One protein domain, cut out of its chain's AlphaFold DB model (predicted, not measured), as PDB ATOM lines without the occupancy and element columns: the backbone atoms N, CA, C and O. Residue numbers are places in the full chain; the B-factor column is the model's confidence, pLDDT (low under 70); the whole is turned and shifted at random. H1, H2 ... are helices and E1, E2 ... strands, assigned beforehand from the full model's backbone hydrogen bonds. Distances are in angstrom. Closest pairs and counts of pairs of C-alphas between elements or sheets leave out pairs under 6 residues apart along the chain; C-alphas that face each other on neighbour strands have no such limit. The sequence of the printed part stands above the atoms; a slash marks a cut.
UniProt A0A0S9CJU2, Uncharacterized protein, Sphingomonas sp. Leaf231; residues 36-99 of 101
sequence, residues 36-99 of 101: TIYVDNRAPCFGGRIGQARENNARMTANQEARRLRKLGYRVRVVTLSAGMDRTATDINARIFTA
ATOM      1  N   THR A  36     217.999 217.274 155.788       88.12
ATOM      2  CA  THR A  36     217.148 216.892 156.914       88.12
ATOM      3  C   THR A  36     217.276 217.919 158.028       88.12
ATOM      4  O   THR A  36     218.361 218.248 158.490       88.12
ATOM      5  N   ILE A  37     216.154 218.450 158.490       87.56
ATOM      6  CA  ILE A  37     216.089 219.348 159.636       87.56
ATOM      7  C   ILE A  37     215.499 218.570 160.804       87.56
ATOM      8  O   ILE A  37     214.330 218.190 160.776       87.56
ATOM      9  N   TYR A  38     216.299 218.358 161.836       87.25
ATOM     10  CA  TYR A  38     215.887 217.729 163.075       87.25
ATOM     11  C   TYR A  38     215.427 218.780 164.083       87.25
ATOM     12  O   TYR A  38     216.134 219.751 164.345       87.25
ATOM     13  N   VAL A  39     214.257 218.570 164.676       86.12
ATOM     14  CA  VAL A  39     213.805 219.302 165.863       86.12
ATOM     15  C   VAL A  39     214.029 218.391 167.058       86.12
ATOM     16  O   VAL A  39     213.330 217.394 167.209       86.12
ATOM     17  N   ASP A  40     215.050 218.678 167.854       83.31
ATOM     18  CA  ASP A  40     215.429 217.853 168.992       83.31
ATOM     19  C   ASP A  40     214.673 218.269 170.253       83.31
ATOM     20  O   ASP A  40     214.920 219.339 170.806       83.31
ATOM     21  N   ASN A  41     213.770 217.399 170.703       75.38
ATOM     22  CA  ASN A  41     212.966 217.589 171.906       75.38
ATOM     23  C   ASN A  41     213.386 216.646 173.047       75.38
ATOM     24  O   ASN A  41     212.590 216.377 173.944       75.38
ATOM     25  N   ARG A  42     214.603 216.083 173.018       72.44
ATOM     26  CA  ARG A  42     215.052 215.092 174.015       72.44
ATOM     27  C   ARG A  42     215.316 215.674 175.403       72.44
ATOM     28  O   ARG A  42     215.540 214.903 176.334       72.44
ATOM     29  N   ALA A  43     215.324 216.994 175.564       61.97
ATOM     30  CA  ALA A  43     215.491 217.584 176.880       61.97
ATOM     31  C   ALA A  43     214.282 217.203 177.766       61.97
ATOM     32  O   ALA A  43     213.139 217.389 177.342       61.97
ATOM     33  N   PRO A  44     214.501 216.658 178.979       55.19
ATOM     34  CA  PRO A  44     213.431 216.394 179.930       55.19
ATOM     35  C   PRO A  44     212.910 217.741 180.434       55.19
ATOM     36  O   PRO A  44     213.341 218.263 181.460       55.19
ATOM     37  N   CYS A  45     212.010 218.352 179.670       56.12
ATOM     38  CA  CYS A  45     211.314 219.543 180.114       56.12
ATOM     39  C   CYS A  45     210.480 219.144 181.326       56.12
ATOM     40  O   CYS A  45     209.504 218.404 181.197       56.12
ATOM     41  N   PHE A  46     210.842 219.669 182.500       56.22
ATOM     42  CA  PHE A  46     209.893 219.816 183.594       56.22
ATOM     43  C   PHE A  46     208.630 220.446 182.996       56.22
ATOM     44  O   PHE A  46     208.697 221.516 182.384       56.22
ATOM     45  N   GLY A  47     207.513 219.719 183.054       64.94
ATOM     46  CA  GLY A  47     206.276 220.122 182.392       64.94
ATOM     47  C   GLY A  47     205.902 221.567 182.733       64.94
ATOM     48  O   GLY A  47     206.059 222.009 183.869       64.94
ATOM     49  N   GLY A  48     205.433 222.332 181.745       72.06
ATOM     50  CA  GLY A  48     205.027 223.720 181.959       72.06
ATOM     51  C   GLY A  48     205.008 224.578 180.696       72.06
ATOM     52  O   GLY A  48     205.507 224.195 179.636       72.06
ATOM     53  N   ARG A  49     204.449 225.789 180.824       75.75
ATOM     54  CA  ARG A  49     204.266 226.747 179.714       75.75
ATOM     55  C   ARG A  49     205.582 227.171 179.050       75.75
ATOM     56  O   ARG A  49     205.594 227.438 177.854       75.75
ATOM     57  N   ILE A  50     206.679 227.233 179.810       76.31
ATOM     58  CA  ILE A  50     207.993 227.665 179.304       76.31
ATOM     59  C   ILE A  50     208.597 226.603 178.378       76.31
ATOM     60  O   ILE A  50     209.025 226.944 177.277       76.31
ATOM     61  N   GLY A  51     208.572 225.326 178.776       77.81
ATOM     62  CA  GLY A  51     209.034 224.221 177.926       77.81
ATOM     63  C   GLY A  51     208.246 224.151 176.617       77.81
ATOM     64  O   GLY A  51     208.834 224.106 175.539       77.81
ATOM     65  N   GLN A  52     206.918 224.292 176.699       79.69
ATOM     66  CA  GLN A  52     206.043 224.311 175.525       79.69
ATOM     67  C   GLN A  52     206.325 225.500 174.589       79.69
ATOM     68  O   GLN A  52     206.343 225.344 173.369       79.69
ATOM     69  N   ALA A  53     206.577 226.694 175.135       83.31
ATOM     70  CA  ALA A  53     206.925 227.865 174.332       83.31
ATOM     71  C   ALA A  53     208.265 227.686 173.597       83.31
ATOM     72  O   ALA A  53     208.380 228.048 172.425       83.31
ATOM     73  N   ARG A  54     209.270 227.094 174.255       80.75
ATOM     74  CA  ARG A  54     210.576 226.816 173.637       80.75
ATOM     75  C   ARG A  54     210.493 225.741 172.558       80.75
ATOM     76  O   ARG A  54     211.067 225.926 171.488       80.75
ATOM     77  N   GLU A  55     209.725 224.680 172.794       82.12
ATOM     78  CA  GLU A  55     209.439 223.663 171.779       82.12
ATOM     79  C   GLU A  55     208.764 224.279 170.547       82.12
ATOM     80  O   GLU A  55     209.180 224.045 169.409       82.12
ATOM     81  N   ASN A  56     207.754 225.123 170.765       85.94
ATOM     82  CA  ASN A  56     207.067 225.815 169.681       85.94
ATOM     83  C   ASN A  56     208.013 226.734 168.900       85.94
ATOM     84  O   ASN A  56     207.976 226.728 167.671       85.94
ATOM     85  N   ASN A  57     208.899 227.467 169.578       86.81
ATOM     86  CA  ASN A  57     209.909 228.291 168.914       86.81
ATOM     87  C   ASN A  57     210.862 227.446 168.060       86.81
ATOM     88  O   ASN A  57     211.049 227.763 166.887       86.81
ATOM     89  N   ALA A  58     211.390 226.334 168.586       85.00
ATOM     90  CA  ALA A  58     212.258 225.432 167.824       85.00
ATOM     91  C   ALA A  58     211.552 224.882 166.570       85.00
ATOM     92  O   ALA A  58     212.113 224.905 165.470       85.00
ATOM     93  N   ARG A  59     210.280 224.477 166.699       87.44
ATOM     94  CA  ARG A  59     209.442 224.043 165.568       87.44
ATOM     95  C   ARG A  59     209.195 225.165 164.558       87.44
ATOM     96  O   ARG A  59     209.222 224.913 163.353       87.44
ATOM     97  N   MET A  60     208.931 226.390 165.009       90.75
ATOM     98  CA  MET A  60     208.717 227.532 164.115       90.75
ATOM     99  C   MET A  60     209.977 227.854 163.316       90.75
ATOM    100  O   MET A  60     209.898 227.965 162.091       90.75
ATOM    101  N   THR A  61     211.135 227.935 163.971       90.12
ATOM    102  CA  THR A  61     212.415 228.213 163.309       90.12
ATOM    103  C   THR A  61     212.765 227.120 162.300       90.12
ATOM    104  O   THR A  61     213.093 227.430 161.154       90.12
ATOM    105  N   ALA A  62     212.595 225.845 162.665       89.19
ATOM    106  CA  ALA A  62     212.815 224.728 161.747       89.19
ATOM    107  C   ALA A  62     211.918 224.810 160.502       89.19
ATOM    108  O   ALA A  62     212.378 224.598 159.380       89.19
ATOM    109  N   ASN A  63     210.645 225.178 160.672       91.56
ATOM    110  CA  ASN A  63     209.714 225.337 159.556       91.56
ATOM    111  C   ASN A  63     210.027 226.552 158.675       91.56
ATOM    112  O   ASN A  63     209.861 226.478 157.455       91.56
ATOM    113  N   GLN A  64     210.469 227.667 159.257       94.00
ATOM    114  CA  GLN A  64     210.897 228.842 158.496       94.00
ATOM    115  C   GLN A  64     212.124 228.523 157.640       94.00
ATOM    116  O   GLN A  64     212.129 228.818 156.442       94.00
ATOM    117  N   GLU A  65     213.111 227.839 158.214       91.19
ATOM    118  CA  GLU A  65     214.305 227.421 157.484       91.19
ATOM    119  C   GLU A  65     213.971 226.387 156.405       91.19
ATOM    120  O   GLU A  65     214.423 226.511 155.266       91.19
ATOM    121  N   ALA A  66     213.086 225.429 156.700       89.81
ATOM    122  CA  ALA A  66     212.609 224.477 155.703       89.81
ATOM    123  C   ALA A  66     211.948 225.179 154.511       89.81
ATOM    124  O   ALA A  66     212.183 224.814 153.360       89.81
ATOM    125  N   ARG A  67     211.135 226.210 154.768       93.88
ATOM    126  CA  ARG A  67     210.529 227.028 153.708       93.88
ATOM    127  C   ARG A  67     211.587 227.785 152.910       93.88
ATOM    128  O   ARG A  67     211.490 227.810 151.686       93.88
ATOM    129  N   ARG A  68     212.585 228.382 153.571       92.62
ATOM    130  CA  ARG A  68     213.686 229.098 152.908       92.62
ATOM    131  C   ARG A  68     214.465 228.173 151.973       92.62
ATOM    132  O   ARG A  68     214.654 228.507 150.811       92.62
ATOM    133  N   LEU A  69     214.843 226.992 152.450       86.94
ATOM    134  CA  LEU A  69     215.596 226.006 151.675       86.94
ATOM    135  C   LEU A  69     214.771 225.414 150.522       86.94
ATOM    136  O   LEU A  69     215.280 225.295 149.411       86.94
ATOM    137  N   ARG A  70     213.476 225.145 150.724       87.12
ATOM    138  CA  ARG A  70     212.587 224.713 149.628       87.12
ATOM    139  C   ARG A  70     212.453 225.767 148.529       87.12
ATOM    140  O   ARG A  70     212.439 225.412 147.358       87.12
ATOM    141  N   LYS A  71     212.395 227.058 148.883       90.25
ATOM    142  CA  LYS A  71     212.380 228.159 147.896       90.25
ATOM    143  C   LYS A  71     213.658 228.223 147.057       90.25
ATOM    144  O   LYS A  71     213.600 228.666 145.920       90.25
ATOM    145  N   LEU A  72     214.784 227.781 147.611       87.19
ATOM    146  CA  LEU A  72     216.067 227.689 146.911       87.19
ATOM    147  C   LEU A  72     216.199 226.407 146.064       87.19
ATOM    148  O   LEU A  72     217.260 226.162 145.505       87.19
ATOM    149  N   GLY A  73     215.146 225.584 145.973       84.50
ATOM    150  CA  GLY A  73     215.126 224.361 145.165       84.50
ATOM    151  C   GLY A  73     215.614 223.100 145.887       84.50
ATOM    152  O   GLY A  73     215.621 222.028 145.285       84.50
ATOM    153  N   TYR A  74     215.978 223.181 147.172       85.81
ATOM    154  CA  TYR A  74     216.412 222.005 147.932       85.81
ATOM    155  C   TYR A  74     215.229 221.111 148.325       85.81
ATOM    156  O   TYR A  74     214.158 221.582 148.725       85.81
ATOM    157  N   ARG A  75     215.449 219.792 148.305       85.25
ATOM    158  CA  ARG A  75     214.552 218.824 148.948       85.25
ATOM    159  C   ARG A  75     214.810 218.853 150.453       85.25
ATOM    160  O   ARG A  75     215.937 218.651 150.881       85.25
ATOM    161  N   VAL A  76     213.775 219.124 151.252       87.81
ATOM    162  CA  VAL A  76     213.912 219.297 152.709       87.81
ATOM    163  C   VAL A  76     212.930 218.419 153.467       87.81
ATOM    164  O   VAL A  76     211.712 218.546 153.280       87.81
ATOM    165  N   ARG A  77     213.453 217.612 154.393       87.56
ATOM    166  CA  ARG A  77     212.677 216.793 155.331       87.56
ATOM    167  C   ARG A  77     212.774 217.395 156.728       87.56
ATOM    168  O   ARG A  77     213.866 217.712 157.165       87.56
ATOM    169  N   VAL A  78     211.655 217.553 157.432       87.56
ATOM    170  CA  VAL A  78     211.665 217.974 158.845       87.56
ATOM    171  C   VAL A  78     211.291 216.767 159.698       87.56
ATOM    172  O   VAL A  78     210.279 216.126 159.419       87.56
ATOM    173  N   VAL A  79     212.108 216.442 160.695       87.19
ATOM    174  CA  VAL A  79     211.932 215.285 161.583       87.19
ATOM    175  C   VAL A  79     211.994 215.762 163.026       87.19
ATOM    176  O   VAL A  79     212.952 216.413 163.424       87.19
ATOM    177  N   THR A  80     210.996 215.429 163.835       85.25
ATOM    178  CA  THR A  80     211.052 215.687 165.278       85.25
ATOM    179  C   THR A  80     211.701 214.493 165.964       85.25
ATOM    180  O   THR A  80     211.225 213.371 165.809       85.25
ATOM    181  N   LEU A  81     212.778 214.720 166.711       82.38
ATOM    182  CA  LEU A  81     213.421 213.698 167.528       82.38
ATOM    183  C   LEU A  81     212.745 213.653 168.896       82.38
ATOM    184  O   LEU A  81     212.742 214.637 169.638       82.38
ATOM    185  N   SER A  82     212.197 212.493 169.227       72.56
ATOM    186  CA  SER A  82     211.688 212.164 170.555       72.56
ATOM    187  C   SER A  82     212.759 211.422 171.354       72.56
ATOM    188  O   SER A  82     213.732 210.915 170.789       72.56
ATOM    189  N   ALA A  83     212.577 211.346 172.674       66.69
ATOM    190  CA  ALA A  83     213.418 210.523 173.537       66.69
ATOM    191  C   ALA A  83     213.509 209.085 172.984       66.69
ATOM    192  O   ALA A  83     212.491 208.476 172.666       66.69
ATOM    193  N   GLY A  84     214.734 208.574 172.826       62.66
ATOM    194  CA  GLY A  84     215.006 207.237 172.284       62.66
ATOM    195  C   GLY A  84     215.166 207.138 170.760       62.66
ATOM    196  O   GLY A  84     215.552 206.080 170.279       62.66
ATOM    197  N   MET A  85     214.926 208.205 169.986       69.06
ATOM    198  CA  MET A  85     215.254 208.216 168.551       69.06
ATOM    199  C   MET A  85     216.635 208.804 168.329       69.06
ATOM    200  O   MET A  85     216.779 210.008 168.512       69.06
ATOM    201  N   ASP A  86     217.616 208.018 167.884       68.00
ATOM    202  CA  ASP A  86     218.943 208.528 167.536       68.00
ATOM    203  C   ASP A  86     219.006 209.204 166.168       68.00
ATOM    204  O   ASP A  86     218.271 208.874 165.239       68.00
ATOM    205  N   ARG A  87     219.893 210.202 166.059       70.38
ATOM    206  CA  ARG A  87     220.204 210.804 164.763       70.38
ATOM    207  C   ARG A  87     220.993 209.750 164.008       70.38
ATOM    208  O   ARG A  87     222.016 209.295 164.514       70.38
ATOM    209  N   THR A  88     220.554 209.363 162.820       59.16
ATOM    210  CA  THR A  88     221.409 208.562 161.947       59.16
ATOM    211  C   THR A  88     222.641 209.403 161.625       59.16
ATOM    212  O   THR A  88     222.540 210.412 160.932       59.16
ATOM    213  N   ALA A  89     223.794 209.011 162.175       50.88
ATOM    214  CA  ALA A  89     225.081 209.706 162.044       50.88
ATOM    215  C   ALA A  89     225.567 209.856 160.587       50.88
ATOM    216  O   ALA A  89     226.572 210.504 160.327       50.88
ATOM    217  N   THR A  90     224.850 209.257 159.640       54.69
ATOM    218  CA  THR A  90     225.097 209.292 158.201       54.69
ATOM    219  C   THR A  90     224.509 210.511 157.493       54.69
ATOM    220  O   THR A  90     224.821 210.731 156.328       54.69
ATOM    221  N   ASP A  91     223.671 211.312 158.155       67.19
ATOM    222  CA  ASP A  91     223.003 212.441 157.507       67.19
ATOM    223  C   ASP A  91     223.896 213.698 157.544       67.19
ATOM    224  O   ASP A  91     223.758 214.570 158.403       67.19
ATOM    225  N   ILE A  92     224.860 213.772 156.620       68.19
ATOM    226  CA  ILE A  92     225.826 214.885 156.509       68.19
ATOM    227  C   ILE A  92     225.162 216.239 156.211       68.19
ATOM    228  O   ILE A  92     225.757 217.287 156.454       68.19
ATOM    229  N   ASN A  93     223.910 216.229 155.744       76.56
ATOM    230  CA  ASN A  93     223.119 217.425 155.452       76.56
ATOM    231  C   ASN A  93     222.128 217.772 156.575       76.56
ATOM    232  O   ASN A  93     221.191 218.550 156.369       76.56
ATOM    233  N   ALA A  94     222.318 217.213 157.771       80.31
ATOM    234  CA  ALA A  94     221.450 217.449 158.912       80.31
ATOM    235  C   ALA A  94     221.631 218.851 159.527       80.31
ATOM    236  O   ALA A  94     222.728 219.250 159.913       80.31
ATOM    237  N   ARG A  95     220.526 219.576 159.731       78.62
ATOM    238  CA  ARG A  95     220.462 220.766 160.602       78.62
ATOM    239  C   ARG A  95     219.653 220.435 161.844       78.62
ATOM    240  O   ARG A  95     218.595 219.836 161.722       78.62
ATOM    241  N   ILE A  96     220.105 220.838 163.027       81.75
ATOM    242  CA  ILE A  96     219.420 220.518 164.286       81.75
ATOM    243  C   ILE A  96     218.977 221.796 164.995       81.75
ATOM    244  O   ILE A  96     219.789 222.682 165.246       81.75
ATOM    245  N   PHE A  97     217.703 221.844 165.373       80.69
ATOM    246  CA  PHE A  97     217.133 222.840 166.270       80.69
ATOM    247  C   PHE A  97     216.713 222.153 167.559       80.69
ATOM    248  O   PHE A  97     215.776 221.360 167.560       80.69
ATOM    249  N   THR A  98     217.399 222.447 168.655       79.00
ATOM    250  CA  THR A  98     217.092 221.829 169.944       79.00
ATOM    251  C   THR A  98     216.106 222.692 170.720       79.00
ATOM    252  O   THR A  98     216.365 223.869 170.976       79.00
ATOM    253  N   ALA A  99     214.993 222.099 171.141       72.94
ATOM    254  CA  ALA A  99     214.159 222.631 172.204       72.94
ATOM    255  C   ALA A  99     214.879 222.386 173.538       72.94
ATOM    256  O   ALA A  99     214.665 221.383 174.214       72.94
TER     257      ALA A  99
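This is residues 36 to 99 of the 101 residues of an uncharacterized protein of Sphingomonas sp. Leaf231 (UniProt A0A0S9CJU2). One long helix, H1, lies lengthwise over one face of a small parallel sheet of three short strands and is much longer than any of them. On the side of the sheet away from H1, the loop of residues 82 to 94 swings out between E2 and E3. The printed part has 64 residues, with E1, H1, E2 and E3 along the chain; the sheet order is E2, E1, E3, and the class is mixed, helices and strands. It is only just compact, close to loose, with a radius of gyration of the C-alphas of 12.5 A, and its outline is flat, 39 by 24 by 10 A.

E1 is residues 36 to 40, 12.2 A long, beginning at C-alpha 36 (217.148, 216.892, 156.914). H1 is residues 49 to 71, 32.9 A long, beginning at C-alpha 49 (204.266, 226.747, 179.714). E2 is residues 76 to 81, 15.8 A. E3 is residues 95 to 98, 10.0 A, ending at C-alpha 98 (217.092, 221.829, 169.944).

E1 is the inner strand. E2 and E1 are parallel at 22 degrees, with N 37 and O 77 2.7 A apart, within hydrogen-bond range. E1 and E3 are parallel at 13 degrees, with N 38 and O 95 2.7 A apart, also within range. H1 is on the sheet at a height of 8.9 A, over E1 and along the strands, at 5 degrees to E1 on the local plane; 2 of its C-alphas fall on E2 and 2 on E3, only just too few to be over them. Its closest C-alphas to E3 are Ala 58 and Phe 97, 5.7 A; to E2, Ala 66 and Val 76, 6.1 A; to E1, Arg 59 and Val 39, 6.4 A. In H1 every O i to N i+4 pair is within hydrogen-bond range. E1, H1 and E2 form a strand-helix-strand unit, two parallel neighbour strands with a helix between, its crossover right-handed.

The C-alphas farthest apart, of Phe 46 and Gly 73, are 39.0 A apart. The printed part has no cut. The link from E2 to E3 is long. Mean pLDDT of the printed part is 79.0; residues 43 to 47, 83 to 86 and 88 to 92 are under 70.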